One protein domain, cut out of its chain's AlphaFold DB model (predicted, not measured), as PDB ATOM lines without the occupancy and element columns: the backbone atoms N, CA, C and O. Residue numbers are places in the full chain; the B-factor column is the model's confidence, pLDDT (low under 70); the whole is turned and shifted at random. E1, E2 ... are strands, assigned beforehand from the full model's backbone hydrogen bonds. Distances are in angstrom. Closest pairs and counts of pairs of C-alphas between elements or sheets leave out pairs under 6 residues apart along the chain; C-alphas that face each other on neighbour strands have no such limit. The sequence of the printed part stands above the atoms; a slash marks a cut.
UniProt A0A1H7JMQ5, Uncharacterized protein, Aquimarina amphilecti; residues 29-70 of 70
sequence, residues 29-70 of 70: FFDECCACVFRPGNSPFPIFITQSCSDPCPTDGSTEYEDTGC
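Overview. This is residues 29 to 70 of the 70 residues of an uncharacterized protein of Aquimarina amphilecti (UniProt A0A1H7JMQ5). With little regular structure, the domain is an elongated strand hairpin, E1 and E2, and a long stretch with no named element, residues 53 to 70, which runs out toward the hairpin's loop and folds back. The printed part has 42 residues, no named helix and two named strands, E1 then E2, in one antiparallel sheet. Its class is all strand, with 12 residues in named elements. It is compact, with a radius of gyration of the C-alphas of 10.2 A, and spans 31 by 16 by 11 A.

Arrangement. E1, residues 33 to 38, and E2, residues 47 to 52, form a hairpin of antiparallel strands, with 148 degrees between their directions. C-alphas 35 and 50 face each other at 4.7 A. N 34 and O 51, at 2.8 A, and N 47 and O 38, at 2.8 A, are within hydrogen-bond range.

Along the chain. E1 is 16.0 A long from C-alpha 33 at (242.493, 200.304, 145.273). E2 is 16.6 A long and ends at C-alpha 52 at (239.140, 200.495, 141.606).

Size, cuts and confidence. The C-alphas farthest apart, of Asp 31 and Pro 44, are 30.8 A apart. The printed part has no cut, and the link from E1 to E2 is short. Residues 29 to 32 and 69 to 70 of the model have pLDDT under 70.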
ATOM      1  N   PHE A  29     247.880 199.006 151.665       52.50
ATOM      2  CA  PHE A  29     247.929 197.560 151.419       52.50
ATOM      3  C   PHE A  29     247.446 197.138 150.031       52.50
ATOM      4  O   PHE A  29     247.586 195.967 149.691       52.50
ATOM      5  N   PHE A  30     246.904 198.063 149.240       54.97
ATOM      6  CA  PHE A  30     246.283 197.740 147.965       54.97
ATOM      7  C   PHE A  30     246.730 198.764 146.923       54.97
ATOM      8  O   PHE A  30     246.108 199.814 146.749       54.97
ATOM      9  N   ASP A  31     247.868 198.480 146.283       57.22
ATOM     10  CA  ASP A  31     248.292 199.207 145.089       57.22
ATOM     11  C   ASP A  31     247.148 199.088 144.064       57.22
ATOM     12  O   ASP A  31     246.795 197.980 143.676       57.22
ATOM     13  N   GLU A  32     246.555 200.226 143.680       66.25
ATOM     14  CA  GLU A  32     245.416 200.391 142.744       66.25
ATOM     15  C   GLU A  32     243.989 200.390 143.331       66.25
ATOM     16  O   GLU A  32     243.033 200.640 142.586       66.25
ATOM     17  N   CYS A  33     243.822 200.254 144.652       72.19
ATOM     18  CA  CYS A  33     242.493 200.304 145.273       72.19
ATOM     19  C   CYS A  33     242.242 201.602 146.045       72.19
ATOM     20  O   CYS A  33     243.054 202.076 146.847       72.19
ATOM     21  N   CYS A  34     241.061 202.165 145.823       77.62
ATOM     22  CA  CYS A  34     240.566 203.355 146.484       77.62
ATOM     23  C   CYS A  34     239.507 202.978 147.518       77.62
ATOM     24  O   CYS A  34     238.624 202.153 147.288       77.62
ATOM     25  N   ALA A  35     239.604 203.616 148.678       82.56
ATOM     26  CA  ALA A  35     238.642 203.474 149.753       82.56
ATOM     27  C   ALA A  35     237.533 204.519 149.613       82.56
ATOM     28  O   ALA A  35     237.811 205.721 149.556       82.56
ATOM     29  N   CYS A  36     236.282 204.071 149.635       82.50
ATOM     30  CA  CYS A  36     235.115 204.941 149.599       82.50
ATOM     31  C   CYS A  36     234.343 204.838 150.913       82.50
ATOM     32  O   CYS A  36     234.039 203.747 151.397       82.50
ATOM     33  N   VAL A  37     233.996 205.994 151.476       88.06
ATOM     34  CA  VAL A  37     233.077 206.093 152.612       88.06
ATOM     35  C   VAL A  37     231.846 206.853 152.153       88.06
ATOM     36  O   VAL A  37     231.953 208.010 151.755       88.06
ATOM     37  N   PHE A  38     230.686 206.209 152.221       86.94
ATOM     38  CA  PHE A  38     229.409 206.800 151.819       86.94
ATOM     39  C   PHE A  38     228.272 206.232 152.673       86.94
ATOM     40  O   PHE A  38     228.446 205.241 153.388       86.94
ATOM     41  N   ARG A  39     227.097 206.859 152.630       90.19
ATOM     42  CA  ARG A  39     225.899 206.418 153.351       90.19
ATOM     43  C   ARG A  39     224.837 205.887 152.381       90.19
ATOM     44  O   ARG A  39     224.162 206.692 151.741       90.19
ATOM     45  N   PRO A  40     224.620 204.562 152.312       90.31
ATOM     46  CA  PRO A  40     223.555 203.981 151.501       90.31
ATOM     47  C   PRO A  40     222.175 204.502 151.911       90.31
ATOM     48  O   PRO A  40     221.925 204.729 153.097       90.31
ATOM     49  N   GLY A  41     221.245 204.608 150.957       88.69
ATOM     50  CA  GLY A  41     219.882 205.103 151.217       88.69
ATOM     51  C   GLY A  41     219.107 204.289 152.262       88.69
ATOM     52  O   GLY A  41     218.290 204.837 152.997       88.69
ATOM     53  N   ASN A  42     219.436 203.000 152.393       86.25
ATOM     54  CA  ASN A  42     218.815 202.072 153.342       86.25
ATOM     55  C   ASN A  42     219.640 201.854 154.621       86.25
ATOM     56  O   ASN A  42     219.290 200.996 155.432       86.25
ATOM     57  N   SER A  43     220.732 202.603 154.816       84.75
ATOM     58  CA  SER A  43     221.594 202.463 155.988       84.75
ATOM     59  C   SER A  43     221.546 203.707 156.886       84.75
ATOM     60  O   SER A  43     221.768 204.841 156.438       84.75
ATOM     61  N   PRO A  44     221.322 203.535 158.201       85.44
ATOM     62  CA  PRO A  44     221.456 204.631 159.152       85.44
ATOM     63  C   PRO A  44     222.917 205.064 159.362       85.44
ATOM     64  O   PRO A  44     223.142 206.150 159.895       85.44
ATOM     65  N   PHE A  45     223.892 204.262 158.922       84.94
ATOM     66  CA  PHE A  45     225.320 204.502 159.132       84.94
ATOM     67  C   PHE A  45     226.099 204.529 157.808       84.94
ATOM     68  O   PHE A  45     225.735 203.807 156.875       84.94
ATOM     69  N   PRO A  46     227.166 205.345 157.712       85.81
ATOM     70  CA  PRO A  46     228.093 205.259 156.596       85.81
ATOM     71  C   PRO A  46     228.816 203.912 156.617       85.81
ATOM     72  O   PRO A  46     229.086 203.359 157.686       85.81
ATOM     73  N   ILE A  47     229.133 203.405 155.435       86.00
ATOM     74  CA  ILE A  47     229.904 202.181 155.249       86.00
ATOM     75  C   ILE A  47     231.211 202.499 154.532       86.00
ATOM     76  O   ILE A  47     231.336 203.531 153.874       86.00
ATOM     77  N   PHE A  48     232.173 201.603 154.696       85.50
ATOM     78  CA  PHE A  48     233.455 201.626 154.013       85.50
ATOM     79  C   PHE A  48     233.461 200.501 152.981       85.50
ATOM     80  O   PHE A  48     233.114 199.377 153.338       85.50
ATOM     81  N   ILE A  49     233.852 200.809 151.748       85.56
ATOM     82  CA  ILE A  49     234.045 199.831 150.669       85.56
ATOM     83  C   ILE A  49     235.384 200.081 149.973       85.56
ATOM     84  O   ILE A  49     235.901 201.208 150.022       85.56
ATOM     85  N   THR A  50     235.920 199.063 149.303       83.75
ATOM     86  CA  THR A  50     237.078 199.209 148.414       83.75
ATOM     87  C   THR A  50     236.681 198.980 146.959       83.75
ATOM     88  O   THR A  50     235.912 198.082 146.611       83.75
ATOM     89  N   GLN A  51     237.195 199.843 146.084       80.62
ATOM     90  CA  GLN A  51     236.977 199.728 144.646       80.62
ATOM     91  C   GLN A  51     238.163 200.225 143.833       80.62
ATOM     92  O   GLN A  51     239.070 200.861 144.370       80.62
ATOM     93  N   SER A  52     238.151 199.943 142.529       81.62
ATOM     94  CA  SER A  52     239.140 200.495 141.606       81.62
ATOM     95  C   SER A  52     239.179 202.019 141.713       81.62
ATOM     96  O   SER A  52     238.142 202.686 141.709       81.62
ATOM     97  N   CYS A  53     240.379 202.597 141.741       78.19
ATOM     98  CA  CYS A  53     240.547 204.050 141.699       78.19
ATOM     99  C   CYS A  53     240.067 204.701 140.387       78.19
ATOM    100  O   CYS A  53     239.953 205.927 140.330       78.19
ATOM    101  N   SER A  54     239.797 203.919 139.335       81.38
ATOM    102  CA  SER A  54     239.167 204.420 138.104       81.38
ATOM    103  C   SER A  54     237.683 204.735 138.276       81.38
ATOM    104  O   SER A  54     237.135 205.517 137.497       81.38
ATOM    105  N   ASP A  55     237.042 204.126 139.273       80.62
ATOM    106  CA  ASP A  55     235.595 204.145 139.416       80.62
ATOM    107  C   ASP A  55     235.184 205.201 140.449       80.62
ATOM    108  O   ASP A  55     235.802 205.316 141.514       80.62
ATOM    109  N   PRO A  56     234.138 205.999 140.171       81.50
ATOM    110  CA  PRO A  56     233.671 207.000 141.117       81.50
ATOM    111  C   PRO A  56     233.070 206.329 142.354       81.50
ATOM    112  O   PRO A  56     232.325 205.354 142.243       81.50
ATOM    113  N   CYS A  57     233.351 206.874 143.540       85.00
ATOM    114  CA  CYS A  57     232.705 206.405 144.762       85.00
ATOM    115  C   CYS A  57     231.174 206.549 144.662       85.00
ATOM    116  O   CYS A  57     230.693 207.545 144.104       85.00
ATOM    117  N   PRO A  58     230.399 205.619 145.249       87.00
ATOM    118  CA  PRO A  58     228.951 205.740 145.306       87.00
ATOM    119  C   PRO A  58     228.526 207.033 146.003       87.00
ATOM    120  O   PRO A  58     229.127 207.468 146.987       87.00
ATOM    121  N   THR A  59     227.459 207.644 145.503       87.56
ATOM    122  CA  THR A  59     226.848 208.813 146.136       87.56
ATOM    123  C   THR A  59     226.074 208.437 147.394       87.56
ATOM    124  O   THR A  59     225.467 207.367 147.484       87.56
ATOM    125  N   ASP A  60     226.021 209.355 148.356       86.19
ATOM    126  CA  ASP A  60     225.125 209.219 149.501       86.19
ATOM    127  C   ASP A  60     223.672 209.053 149.032       86.19
ATOM    128  O   ASP A  60     223.181 209.791 148.177       86.19
ATOM    129  N   GLY A  61     222.976 208.078 149.607       85.25
ATOM    130  CA  GLY A  61     221.622 207.705 149.216       85.25
ATOM    131  C   GLY A  61     221.549 206.621 148.141       85.25
ATOM    132  O   GLY A  61     220.462 206.080 147.942       85.25
ATOM    133  N   SER A  62     222.666 206.241 147.504       87.38
ATOM    134  CA  SER A  62     222.682 205.125 146.554       87.38
ATOM    135  C   SER A  62     222.191 203.837 147.218       87.38
ATOM    136  O   SER A  62     222.596 203.486 148.331       87.38
ATOM    137  N   THR A  63     221.279 203.146 146.540       83.44
ATOM    138  CA  THR A  63     220.784 201.819 146.935       83.44
ATOM    139  C   THR A  63     221.614 200.699 146.329       83.44
ATOM    140  O   THR A  63     221.598 199.586 146.843       83.44
ATOM    141  N   GLU A  64     222.337 201.009 145.255       78.00
ATOM    142  CA  GLU A  64     223.200 200.096 144.523       78.00
ATOM    143  C   GLU A  64     224.642 200.572 144.675       78.00
ATOM    144  O   GLU A  64     224.971 201.728 144.394       78.00
ATOM    145  N   TYR A  65     225.478 199.682 145.190       78.94
ATOM    146  CA  TYR A  65     226.917 199.843 145.291       78.94
ATOM    147  C   TYR A  65     227.544 198.457 145.218       78.94
ATOM    148  O   TYR A  65     226.935 197.474 145.649       78.94
ATOM    149  N   GLU A  66     228.758 198.390 144.699       74.88
ATOM    150  CA  GLU A  66     229.525 197.158 144.657       74.88
ATOM    151  C   GLU A  66     230.789 197.371 145.473       74.88
ATOM    152  O   GLU A  66     231.621 198.219 145.156       74.88
ATOM    153  N   ASP A  67     230.903 196.624 146.567       75.38
ATOM    154  CA  ASP A  67     232.184 196.468 147.240       75.38
ATOM    155  C   ASP A  67     232.980 195.462 146.419       75.38
ATOM    156  O   ASP A  67     232.906 194.251 146.636       75.38
ATOM    157  N   THR A  68     233.647 195.967 145.383       72.19
ATOM    158  CA  THR A  68     234.396 195.120 144.445       72.19
ATOM    159  C   THR A  68     235.580 194.428 145.118       72.19
ATOM    160  O   THR A  68     236.166 193.526 144.521       72.19
ATOM    161  N   GLY A  69     235.905 194.804 146.363       64.56
ATOM    162  CA  GLY A  69     236.850 194.075 147.200       64.56
ATOM    163  C   GLY A  69     238.243 194.021 146.598       64.56
ATOM    164  O   GLY A  69     238.976 193.070 146.860       64.56
ATOM    165  N   CYS A  70     238.562 195.020 145.777       59.81
ATOM    166  CA  CYS A  70     239.928 195.372 145.451       59.81
ATOM    167  C   CYS A  70     240.762 195.262 146.756       59.81
ATOM    168  O   CYS A  70     241.753 194.507 146.751       59.81
TER     169      CYS A  70